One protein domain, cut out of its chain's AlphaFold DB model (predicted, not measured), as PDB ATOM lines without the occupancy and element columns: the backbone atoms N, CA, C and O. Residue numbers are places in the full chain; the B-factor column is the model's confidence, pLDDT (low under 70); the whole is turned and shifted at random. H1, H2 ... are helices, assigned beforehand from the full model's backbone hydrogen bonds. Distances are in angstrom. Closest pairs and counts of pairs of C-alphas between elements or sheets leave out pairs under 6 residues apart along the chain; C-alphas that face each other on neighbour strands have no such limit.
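This is residues 76 to 162 of the 163 residues of an uncharacterized protein of Blautia sp. An249 (UniProt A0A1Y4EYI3). Two helices, H1 and the longer H5, run the same way at a shallow tilt of 30 degrees and meet over a short stretch, while the short helix H2 packs on H1, the short helix H4 meets H1 at a corner, and the short helix H3 is apart from both H1 and H5; residues 155 to 162, of which 155 to 160 belong to H5, stick out of the compact body. H2 packs on residues 78 to 82 of H1, about perpendicular to it; H4 makes its corner with H1 where its first residue, Phe 123, comes near Lys 86, and H3 is close to H2 and near H4. The printed part has 87 residues, with five named helices in the order H1, H2, H3, H4, H5 and no named strand; its class is all helix. The whole is compact, with a radius of gyration of the C-alphas of 12.6 A and spans of 36 by 32 by 22 A.

H1 is residues 76 to 88, 18.2 A from first to last C-alpha; C-alpha 76 is at (446.588, 344.612, 471.869). H2 is residues 96 to 102, 9.9 A long. H3 is residues 112 to 118, also 9.9 A, and H4 is residues 123 to 129, 10.0 A, with C-alpha 123 at (444.126, 348.804, 453.447). H5 is residues 141 to 160, 29.4 A, and C-alpha 160 is at (445.144, 329.647, 452.568).

H1 is the hub, touching H2, H4 and H5. It touches H2 with residues 78 to 82 alone, about perpendicular at 86 degrees; the closest C-alphas are those of Ile 78 and Phe 98, 6.0 A apart. H1 and H4 only just touch, with 3 pairs of C-alphas within 8 A, closest at Lys 86 and Phe 123, 6.2 A, and at 73 degrees they are only just about perpendicular. H1 and H5 touch, closest at the C-alphas of Ile 79 and Ile 146, 7.0 A; H5 does so with residues 146 to 150 alone. H2 and H3 are close but not clearly touching, with the C-alphas of Tyr 99 and Lys 112 6.2 A apart, and H3 and H4 are near each other. H3 and H5 are apart. In H1, H2, H3 and H4 every O i to N i+4 pair is within hydrogen-bond range; in H5 it is 12 of 16.

The C-alphas of Tyr 110 and Ala 162 are the two farthest apart, at 38.4 A. The printed part has no cut, and the link from H4 to H5, 11 residues, is long. Residues 155 to 162, of which 155 to 160 belong to H5, stand free; these same 8 residues have pLDDT under 70, while the mean of the printed part is 90.6.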
ATOM      1  N   SER A  76     447.927 345.121 472.198       97.00
ATOM      2  CA  SER A  76     446.588 344.612 471.869       97.00
ATOM      3  C   SER A  76     445.723 345.643 471.153       97.00
ATOM      4  O   SER A  76     444.909 345.281 470.304       97.00
ATOM      5  N   VAL A  77     445.908 346.929 471.452       96.56
ATOM      6  CA  VAL A  77     445.165 348.019 470.811       96.56
ATOM      7  C   VAL A  77     445.568 348.156 469.346       96.56
ATOM      8  O   VAL A  77     444.686 348.234 468.491       96.56
ATOM      9  N   ILE A  78     446.872 348.148 469.050       98.12
ATOM     10  CA  ILE A  78     447.368 348.248 467.672       98.12
ATOM     11  C   ILE A  78     446.979 347.011 466.866       98.12
ATOM     12  O   ILE A  78     446.401 347.149 465.792       98.12
ATOM     13  N   ILE A  79     447.193 345.805 467.402       98.50
ATOM     14  CA  ILE A  79     446.857 344.557 466.701       98.50
ATOM     15  C   ILE A  79     445.347 344.422 466.466       98.50
ATOM     16  O   ILE A  79     444.916 344.003 465.392       98.50
ATOM     17  N   LYS A  80     444.508 344.813 467.434       98.00
ATOM     18  CA  LYS A  80     443.049 344.811 467.256       98.00
ATOM     19  C   LYS A  80     442.615 345.747 466.133       98.00
ATOM     20  O   LYS A  80     441.732 345.388 465.354       98.00
ATOM     21  N   GLU A  81     443.209 346.932 466.061       98.25
ATOM     22  CA  GLU A  81     442.907 347.898 465.011       98.25
ATOM     23  C   GLU A  81     443.407 347.424 463.642       98.25
ATOM     24  O   GLU A  81     442.630 347.441 462.690       98.25
ATOM     25  N   TYR A  82     444.638 346.906 463.560       98.31
ATOM     26  CA  TYR A  82     445.178 346.260 462.358       98.31
ATOM     27  C   TYR A  82     444.212 345.201 461.821       98.31
ATOM     28  O   TYR A  82     443.759 345.294 460.683       98.31
ATOM     29  N   ARG A  83     443.809 344.235 462.659       97.81
ATOM     30  CA  ARG A  83     442.876 343.166 462.269       97.81
ATOM     31  C   ARG A  83     441.528 343.714 461.812       97.81
ATOM     32  O   ARG A  83     440.926 343.166 460.889       97.81
ATOM     33  N   ARG A  84     441.038 344.785 462.443       98.12
ATOM     34  CA  ARG A  84     439.786 345.443 462.050       98.12
ATOM     35  C   ARG A  84     439.897 346.057 460.657       98.12
ATOM     36  O   ARG A  84     439.018 345.797 459.843       98.12
ATOM     37  N   LEU A  85     440.944 346.844 460.403       97.69
ATOM     38  CA  LEU A  85     441.168 347.519 459.121       97.69
ATOM     39  C   LEU A  85     441.453 346.509 458.003       97.69
ATOM     40  O   LEU A  85     440.848 346.600 456.935       97.69
ATOM     41  N   LYS A  86     442.259 345.479 458.292       96.25
ATOM     42  CA  LYS A  86     442.488 344.327 457.410       96.25
ATOM     43  C   LYS A  86     441.177 343.660 457.018       96.25
ATOM     44  O   LYS A  86     440.923 343.440 455.842       96.25
ATOM     45  N   LYS A  87     440.311 343.377 457.996       95.62
ATOM     46  CA  LYS A  87     439.008 342.748 457.749       95.62
ATOM     47  C   LYS A  87     438.071 343.632 456.923       95.62
ATOM     48  O   LYS A  87     437.308 343.100 456.126       95.62
ATOM     49  N   SER A  88     438.074 344.950 457.131       96.69
ATOM     50  CA  SER A  88     437.253 345.859 456.321       96.69
ATOM     51  C   SER A  88     437.839 346.137 454.940       96.69
ATOM     52  O   SER A  88     437.101 346.598 454.077       96.69
ATOM     53  N   GLY A  89     439.140 345.909 454.736       96.94
ATOM     54  CA  GLY A  89     439.859 346.306 453.522       96.94
ATOM     55  C   GLY A  89     439.949 347.825 453.340       96.94
ATOM     56  O   GLY A  89     440.258 348.298 452.253       96.94
ATOM     57  N   LYS A  90     439.635 348.600 454.387       97.56
ATOM     58  CA  LYS A  90     439.489 350.061 454.338       97.56
ATOM     59  C   LYS A  90     440.189 350.730 455.510       97.56
ATOM     60  O   LYS A  90     440.143 350.206 456.623       97.56
ATOM     61  N   LEU A  91     440.768 351.906 455.258       97.12
ATOM     62  CA  LEU A  91     441.406 352.764 456.268       97.12
ATOM     63  C   LEU A  91     440.402 353.670 456.997       97.12
ATOM     64  O   LEU A  91     440.725 354.301 458.007       97.12
ATOM     65  N   GLU A  92     439.168 353.747 456.508       93.50
ATOM     66  CA  GLU A  92     438.130 354.567 457.100       93.50
ATOM     67  C   GLU A  92     437.914 354.169 458.558       93.50
ATOM     68  O   GLU A  92     437.952 353.000 458.957       93.50
ATOM     69  N   ARG A  93     437.683 355.184 459.391       93.25
ATOM     70  CA  ARG A  93     437.559 355.028 460.845       93.25
ATOM     71  C   ARG A  93     438.848 354.569 461.532       93.25
ATOM     72  O   ARG A  93     438.765 354.206 462.702       93.25
ATOM     73  N   MET A  94     440.010 354.579 460.873       97.19
ATOM     74  CA  MET A  94     441.303 354.388 461.539       97.19
ATOM     75  C   MET A  94     441.413 355.310 462.762       97.19
ATOM     76  O   MET A  94     441.114 356.515 462.720       97.19
ATOM     77  N   THR A  95     441.801 354.730 463.892       96.56
ATOM     78  CA  THR A  95     442.049 355.479 465.121       96.56
ATOM     79  C   THR A  95     443.289 356.355 464.978       96.56
ATOM     80  O   THR A  95     444.231 356.012 464.271       96.56
ATOM     81  N   ASN A  96     443.317 357.482 465.697       95.25
ATOM     82  CA  ASN A  96     444.504 358.344 465.718       95.25
ATOM     83  C   ASN A  96     445.736 357.579 466.214       95.25
ATOM     84  O   ASN A  96     446.802 357.738 465.655       95.25
ATOM     85  N   ARG A  97     445.573 356.673 467.188       95.00
ATOM     86  CA  ARG A  97     446.685 355.881 467.726       95.00
ATOM     87  C   ARG A  97     447.313 354.937 466.698       95.00
ATOM     88  O   ARG A  97     448.522 354.751 466.723       95.00
ATOM     89  N   PHE A  98     446.510 354.325 465.826       97.19
ATOM     90  CA  PHE A  98     447.045 353.469 464.764       97.19
ATOM     91  C   PHE A  98     447.676 354.290 463.647       97.19
ATOM     92  O   PHE A  98     448.740 353.929 463.167       97.19
ATOM     93  N   TYR A  99     447.094 355.441 463.311       96.69
ATOM     94  CA  TYR A  99     447.753 356.409 462.438       96.69
ATOM     95  C   TYR A  99     449.118 356.840 463.003       96.69
ATOM     96  O   TYR A  99     450.122 356.690 462.321       96.69
ATOM     97  N   ASP A 100     449.186 357.249 464.273       94.62
ATOM     98  CA  ASP A 100     450.442 357.610 464.943       94.62
ATOM     99  C   ASP A 100     451.449 356.448 464.948       94.62
ATOM    100  O   ASP A 100     452.652 356.683 464.965       94.62
ATOM    101  N   PHE A 101     450.985 355.191 464.956       96.75
ATOM    102  CA  PHE A 101     451.838 354.010 464.801       96.75
ATOM    103  C   PHE A 101     452.402 353.899 463.377       96.75
ATOM    104  O   PHE A 101     453.606 353.707 463.228       96.75
ATOM    105  N   LEU A 102     451.577 354.084 462.343       96.19
ATOM    106  CA  LEU A 102     452.015 354.063 460.939       96.19
ATOM    107  C   LEU A 102     453.036 355.166 460.622       96.19
ATOM    108  O   LEU A 102     453.949 354.948 459.829       96.19
ATOM    109  N   MET A 103     452.949 356.308 461.310       93.44
ATOM    110  CA  MET A 103     453.913 357.408 461.176       93.44
ATOM    111  C   MET A 103     455.349 357.034 461.589       93.44
ATOM    112  O   MET A 103     456.265 357.802 461.319       93.44
ATOM    113  N   ASN A 104     455.588 355.871 462.212       92.19
ATOM    114  CA  ASN A 104     456.957 355.370 462.408       92.19
ATOM    115  C   ASN A 104     457.634 354.964 461.090       92.19
ATOM    116  O   ASN A 104     458.858 354.876 461.047       92.19
ATOM    117  N   PHE A 105     456.853 354.706 460.040       93.56
ATOM    118  CA  PHE A 105     457.326 354.144 458.771       93.56
ATOM    119  C   PHE A 105     457.078 355.088 457.598       93.56
ATOM    120  O   PHE A 105     457.858 355.114 456.651       93.56
ATOM    121  N   ASP A 106     456.014 355.883 457.680       89.12
ATOM    122  CA  ASP A 106     455.600 356.781 456.614       89.12
ATOM    123  C   ASP A 106     455.212 358.154 457.176       89.12
ATOM    124  O   ASP A 106     454.094 358.385 457.636       89.12
ATOM    125  N   ILE A 107     456.180 359.072 457.156       78.69
ATOM    126  CA  ILE A 107     456.046 360.421 457.720       78.69
ATOM    127  C   ILE A 107     455.509 361.459 456.725       78.69
ATOM    128  O   ILE A 107     455.360 362.628 457.088       78.69
ATOM    129  N   ALA A 108     455.243 361.079 455.472       71.00
ATOM    130  CA  ALA A 108     454.973 362.036 454.397       71.00
ATOM    131  C   ALA A 108     453.599 362.720 454.509       71.00
ATOM    132  O   ALA A 108     453.368 363.768 453.898       71.00
ATOM    133  N   HIS A 109     452.680 362.166 455.301       77.62
ATOM    134  CA  HIS A 109     451.294 362.621 455.349       77.62
ATOM    135  C   HIS A 109     450.983 363.323 456.673       77.62
ATOM    136  O   HIS A 109     450.794 362.686 457.703       77.62
ATOM    137  N   TYR A 110     450.866 364.655 456.635       79.44
ATOM    138  CA  TYR A 110     450.706 365.540 457.805       79.44
ATOM    139  C   TYR A 110     449.371 365.431 458.565       79.44
ATOM    140  O   TYR A 110     449.154 366.145 459.546       79.44
ATOM    141  N   SER A 111     448.434 364.598 458.107       92.38
ATOM    142  CA  SER A 111     447.190 364.338 458.829       92.38
ATOM    143  C   SER A 111     446.637 362.956 458.514       92.38
ATOM    144  O   SER A 111     446.831 362.432 457.418       92.38
ATOM    145  N   LYS A 112     445.849 362.414 459.446       95.12
ATOM    146  CA  LYS A 112     445.162 361.132 459.272       95.12
ATOM    147  C   LYS A 112     444.271 361.085 458.029       95.12
ATOM    148  O   LYS A 112     444.239 360.071 457.347       95.12
ATOM    149  N   ASN A 113     443.537 362.162 457.743       94.31
ATOM    150  CA  ASN A 113     442.660 362.196 456.571       94.31
ATOM    151  C   ASN A 113     443.480 362.233 455.278       94.31
ATOM    152  O   ASN A 113     443.200 361.456 454.381       94.31
ATOM    153  N   GLY A 114     444.549 363.037 455.230       93.94
ATOM    154  CA  GLY A 114     445.460 363.038 454.082       93.94
ATOM    155  C   GLY A 114     446.141 361.685 453.857       93.94
ATOM    156  O   GLY A 114     446.323 361.285 452.716       93.94
ATOM    157  N   TYR A 115     446.457 360.958 454.934       95.50
ATOM    158  CA  TYR A 115     446.969 359.587 454.865       95.50
ATOM    159  C   TYR A 115     445.933 358.633 454.250       95.50
ATOM    160  O   TYR A 115     446.244 357.884 453.332       95.50
ATOM    161  N   ILE A 116     444.677 358.687 454.714       96.06
ATOM    162  CA  ILE A 116     443.580 357.878 454.156       96.06
ATOM    163  C   ILE A 116     443.371 358.190 452.669       96.06
ATOM    164  O   ILE A 116     443.232 357.261 451.877       96.06
ATOM    165  N   ASP A 117     443.362 359.470 452.296       95.12
ATOM    166  CA  ASP A 117     443.147 359.910 450.916       95.12
ATOM    167  C   ASP A 117     444.293 359.469 449.993       95.12
ATOM    168  O   ASP A 117     444.034 359.029 448.874       95.12
ATOM    169  N   TYR A 118     445.544 359.534 450.466       95.06
ATOM    170  CA  TYR A 118     446.723 359.122 449.700       95.06
ATOM    171  C   TYR A 118     446.666 357.647 449.289       95.06
ATOM    172  O   TYR A 118     446.861 357.329 448.120       95.06
ATOM    173  N   TYR A 119     446.308 356.765 450.224       95.62
ATOM    174  CA  TYR A 119     446.140 355.332 449.962       95.62
ATOM    175  C   TYR A 119     444.751 354.979 449.405       95.62
ATOM    176  O   TYR A 119     444.353 353.819 449.420       95.62
ATOM    177  N   GLY A 120     443.954 355.962 448.965       96.50
ATOM    178  CA  GLY A 120     442.641 355.717 448.358       96.50
ATOM    179  C   GLY A 120     441.642 355.007 449.281       96.50
ATOM    180  O   GLY A 120     440.756 354.293 448.807       96.50
ATOM    181  N   ASN A 121     441.783 355.178 450.601       97.44
ATOM    182  CA  ASN A 121     441.050 354.434 451.626       97.44
ATOM    183  C   ASN A 121     441.218 352.903 451.506       97.44
ATOM    184  O   ASN A 121     440.336 352.157 451.930       97.44
ATOM    185  N   ASP A 122     442.320 352.416 450.936       97.38
ATOM    186  CA  ASP A 122     442.589 350.995 450.724       97.38
ATOM    187  C   ASP A 122     443.611 350.463 451.736       97.38
ATOM    188  O   ASP A 122     444.705 351.003 451.905       97.38
ATOM    189  N   PHE A 123     443.231 349.412 452.466       96.94
ATOM    190  CA  PHE A 123     444.126 348.804 453.447       96.94
ATOM    191  C   PHE A 123     445.237 347.971 452.799       96.94
ATOM    192  O   PHE A 123     446.341 347.950 453.336       96.94
ATOM    193  N   GLY A 124     444.948 347.270 451.700       95.88
ATOM    194  CA  GLY A 124     445.926 346.447 450.990       95.88
ATOM    195  C   GLY A 124     447.029 347.314 450.399       95.88
ATOM    196  O   GLY A 124     448.199 347.051 450.651       95.88
ATOM    197  N   GLU A 125     446.653 348.420 449.754       96.00
ATOM    198  CA  GLU A 125     447.609 349.392 449.209       96.00
ATOM    199  C   GLU A 125     448.537 349.953 450.299       96.00
ATOM    200  O   GLU A 125     449.758 349.954 450.153       96.00
ATOM    201  N   MET A 126     447.967 350.383 451.432       96.12
ATOM    202  CA  MET A 126     448.748 350.854 452.581       96.12
ATOM    203  C   MET A 126     449.647 349.752 453.145       96.12
ATOM    204  O   MET A 126     450.801 350.010 453.487       96.12
ATOM    205  N   TYR A 127     449.141 348.521 453.247       96.94
ATOM    206  CA  TYR A 127     449.939 347.407 453.732       96.94
ATOM    207  C   TYR A 127     451.148 347.172 452.824       96.94
ATOM    208  O   TYR A 127     452.268 347.143 453.325       96.94
ATOM    209  N   ASP A 128     450.930 347.039 451.518       95.19
ATOM    210  CA  ASP A 128     451.975 346.695 450.556       95.19
ATOM    211  C   ASP A 128     453.033 347.803 450.451       95.19
ATOM    212  O   ASP A 128     454.227 347.511 450.401       95.19
ATOM    213  N   GLN A 129     452.630 349.077 450.491       94.38
ATOM    214  CA  GLN A 129     453.573 350.196 450.415       94.38
ATOM    215  C   GLN A 129     454.299 350.491 451.735       94.38
ATOM    216  O   GLN A 129     455.448 350.933 451.709       94.38
ATOM    217  N   VAL A 130     453.651 350.267 452.884       95.06
ATOM    218  CA  VAL A 130     454.164 350.699 454.196       95.06
ATOM    219  C   VAL A 130     454.529 349.513 455.074       95.06
ATOM    220  O   VAL A 130     455.688 349.338 455.442       95.06
ATOM    221  N   LEU A 131     453.551 348.687 455.445       96.31
ATOM    222  CA  LEU A 131     453.747 347.650 456.460       96.31
ATOM    223  C   LEU A 131     454.565 346.460 455.952       96.31
ATOM    224  O   LEU A 131     455.316 345.887 456.735       96.31
ATOM    225  N   ALA A 132     454.473 346.096 454.673       95.00
ATOM    226  CA  ALA A 132     455.226 344.991 454.078       95.00
ATOM    227  C   ALA A 132     456.744 345.241 454.066       95.00
ATOM    228  O   ALA A 132     457.533 344.294 454.040       95.00
ATOM    229  N   HIS A 133     457.144 346.513 454.110       91.56
ATOM    230  CA  HIS A 133     458.533 346.963 454.045       91.56
ATOM    231  C   HIS A 133     458.961 347.769 455.276       91.56
ATOM    232  O   HIS A 133     460.045 348.353 455.279       91.56
ATOM    233  N   ALA A 134     458.123 347.804 456.315       95.88
ATOM    234  CA  ALA A 134     458.407 348.531 457.540       95.88
ATOM    235  C   ALA A 134     459.694 348.010 458.198       95.88
ATOM    236  O   ALA A 134     459.905 346.808 458.335       95.88
ATOM    237  N   ASP A 135     460.536 348.930 458.649       94.62
ATOM    238  CA  ASP A 135     461.703 348.628 459.471       94.62
ATOM    239  C   ASP A 135     461.699 349.552 460.685       94.62
ATOM    240  O   ASP A 135     461.086 350.625 460.688       94.62
ATOM    241  N   THR A 136     462.356 349.125 461.753       93.56
ATOM    242  CA  THR A 136     462.442 349.902 462.978       93.56
ATOM    243  C   THR A 136     463.808 349.710 463.628       93.56
ATOM    244  O   THR A 136     464.382 348.619 463.589       93.56
ATOM    245  N   PRO A 137     464.391 350.755 464.237       92.44
ATOM    246  CA  PRO A 137     465.695 350.619 464.862       92.44
ATOM    247  C   PRO A 137     465.652 349.622 466.029       92.44
ATOM    248  O   PRO A 137     464.638 349.459 466.699       92.44
ATOM    249  N   ARG A 138     466.790 348.992 466.342       92.00
ATOM    250  CA  ARG A 138     466.878 347.878 467.317       92.00
ATOM    251  C   ARG A 138     466.339 348.169 468.725       92.00
ATOM    252  O   ARG A 138     466.068 347.232 469.466       92.00
ATOM    253  N   TRP A 139     466.243 349.437 469.118       92.00
ATOM    254  CA  TRP A 139     465.700 349.857 470.413       92.00
ATOM    255  C   TRP A 139     464.165 349.988 470.411       92.00
ATOM    256  O   TRP A 139     463.569 350.003 471.481       92.00
ATOM    257  N   HIS A 140     463.508 350.012 469.245       95.00
ATOM    258  CA  HIS A 140     462.048 349.994 469.054       95.00
ATOM    259  C   HIS A 140     461.463 348.572 469.140       95.00
ATOM    260  O   HIS A 140     460.714 348.100 468.288       95.00
ATOM    261  N   THR A 141     461.818 347.854 470.198       97.50
ATOM    262  CA  THR A 141     461.441 346.449 470.424       97.50
ATOM    263  C   THR A 141     459.931 346.218 470.536       97.50
ATOM    264  O   THR A 141     459.427 345.196 470.079       97.50
ATOM    265  N   ASP A 142     459.185 347.161 471.106       98.12
ATOM    266  CA  ASP A 142     457.722 347.127 471.212       98.12
ATOM    267  C   ASP A 142     457.033 347.277 469.845       98.12
ATOM    268  O   ASP A 142     456.023 346.618 469.588       98.12
ATOM    269  N   VAL A 143     457.589 348.121 468.969       98.06
ATOM    270  CA  VAL A 143     457.150 348.306 467.581       98.06
ATOM    271  C   VAL A 143     457.495 347.060 466.772       98.06
ATOM    272  O   VAL A 143     456.626 346.537 466.077       98.06
ATOM    273  N   GLN A 144     458.713 346.526 466.925       98.19
ATOM    274  CA  GLN A 144     459.132 345.291 466.261       98.19
ATOM    275  C   GLN A 144     458.212 344.119 466.623       98.19
ATOM    276  O   GLN A 144     457.739 343.420 465.735       98.19
ATOM    277  N   ARG A 145     457.859 343.951 467.904       98.50
ATOM    278  CA  ARG A 145     456.921 342.904 468.349       98.50
ATOM    279  C   ARG A 145     455.552 343.000 467.661       98.50
ATOM    280  O   ARG A 145     454.926 341.979 467.364       98.50
ATOM    281  N   ILE A 146     455.068 344.219 467.422       98.62
ATOM    282  CA  ILE A 146     453.826 344.458 466.677       98.62
ATOM    283  C   ILE A 146     454.015 344.080 465.201       98.62
ATOM    284  O   ILE A 146     453.173 343.362 464.660       98.62
ATOM    285  N   LEU A 147     455.104 344.523 464.563       98.12
ATOM    286  CA  LEU A 147     455.416 344.204 463.163       98.12
ATOM    287  C   LEU A 147     455.534 342.695 462.929       98.12
ATOM    288  O   LEU A 147     454.899 342.179 462.013       98.12
ATOM    289  N   ASP A 148     456.237 341.976 463.806       97.81
ATOM    290  CA  ASP A 148     456.386 340.519 463.734       97.81
ATOM    291  C   ASP A 148     455.020 339.818 463.688       97.81
ATOM    292  O   ASP A 148     454.798 338.897 462.899       97.81
ATOM    293  N   THR A 149     454.071 340.300 464.494       98.06
ATOM    294  CA  THR A 149     452.699 339.777 464.527       98.06
ATOM    295  C   THR A 149     451.932 340.137 463.257       98.06
ATOM    296  O   THR A 149     451.270 339.279 462.671       98.06
ATOM    297  N   ILE A 150     452.031 341.388 462.801       97.56
ATOM    298  CA  ILE A 150     451.406 341.858 461.559       97.56
ATOM    299  C   ILE A 150     451.867 341.007 460.369       97.56
ATOM    300  O   ILE A 150     451.029 340.542 459.590       97.56
ATOM    301  N   TRP A 151     453.173 340.760 460.246       96.62
ATOM    302  CA  TRP A 151     453.760 339.969 459.166       96.62
ATOM    303  C   TRP A 151     453.387 338.494 459.242       96.62
ATOM    304  O   TRP A 151     453.048 337.908 458.213       96.62
ATOM    305  N   ALA A 152     453.395 337.901 460.436       95.31
ATOM    306  CA  ALA A 152     452.945 336.526 460.626       95.31
ATOM    307  C   ALA A 152     451.474 336.352 460.203       95.31
ATOM    308  O   ALA A 152     451.142 335.418 459.475       95.31
ATOM    309  N   GLU A 153     450.596 337.282 460.592       93.56
ATOM    310  CA  GLU A 153     449.169 337.226 460.255       93.56
ATOM    311  C   GLU A 153     448.864 337.524 458.786       93.56
ATOM    312  O   GLU A 153     447.818 337.110 458.285       93.56
ATOM    313  N   TYR A 154     449.700 338.297 458.096       84.12
ATOM    314  CA  TYR A 154     449.482 338.593 456.680       84.12
ATOM    315  C   TYR A 154     449.928 337.438 455.780       84.12
ATOM    316  O   TYR A 154     449.170 337.042 454.898       84.12
ATOM    317  N   LYS A 155     451.088 336.829 456.070       68.00
ATOM    318  CA  LYS A 155     451.591 335.646 455.349       68.00
ATOM    319  C   LYS A 155     450.635 334.450 455.432       68.00
ATOM    320  O   LYS A 155     450.480 333.731 454.456       68.00
ATOM    321  N   GLY A 156     449.921 334.295 456.549       58.00
ATOM    322  CA  GLY A 156     448.918 333.234 456.703       58.00
ATOM    323  C   GLY A 156     447.711 333.321 455.754       58.00
ATOM    324  O   GLY A 156     446.963 332.362 455.666       58.00
ATOM    325  N   VAL A 157     447.495 334.436 455.040       52.34
ATOM    326  CA  VAL A 157     446.370 334.581 454.089       52.34
ATOM    327  C   VAL A 157     446.758 334.176 452.666       52.34
ATOM    328  O   VAL A 157     445.916 333.665 451.933       52.34
ATOM    329  N   THR A 158     448.017 334.365 452.260       48.84
ATOM    330  CA  THR A 158     448.472 333.967 450.917       48.84
ATOM    331  C   THR A 158     448.557 332.452 450.756       48.84
ATOM    332  O   THR A 158     448.322 331.958 449.658       48.84
ATOM    333  N   ASP A 159     448.820 331.721 451.842       45.59
ATOM    334  CA  ASP A 159     448.907 330.258 451.812       45.59
ATOM    335  C   ASP A 159     447.513 329.591 451.813       45.59
ATOM    336  O   ASP A 159     447.308 328.607 451.107       45.59
ATOM    337  N   ASP A 160     446.523 330.172 452.504       42.00
ATOM    338  CA  ASP A 160     445.144 329.647 452.568       42.00
ATOM    339  C   ASP A 160     444.304 329.944 451.308       42.00
ATOM    340  O   ASP A 160     443.270 329.317 451.090       42.00
ATOM    341  N   MET A 161     444.723 330.892 450.460       43.78
ATOM    342  CA  MET A 161     444.091 331.149 449.153       43.78
ATOM    343  C   MET A 161     444.752 330.374 448.000       43.78
ATOM    344  O   MET A 161     444.284 330.459 446.862       43.78
ATOM    345  N   ALA A 162     445.831 329.638 448.285       41.56
ATOM    346  CA  ALA A 162     446.576 328.823 447.326       41.56
ATOM    347  C   ALA A 162     446.349 327.303 447.494       41.56
ATOM    348  O   ALA A 162     446.961 326.524 446.757       41.56
TER     349      ALA A 162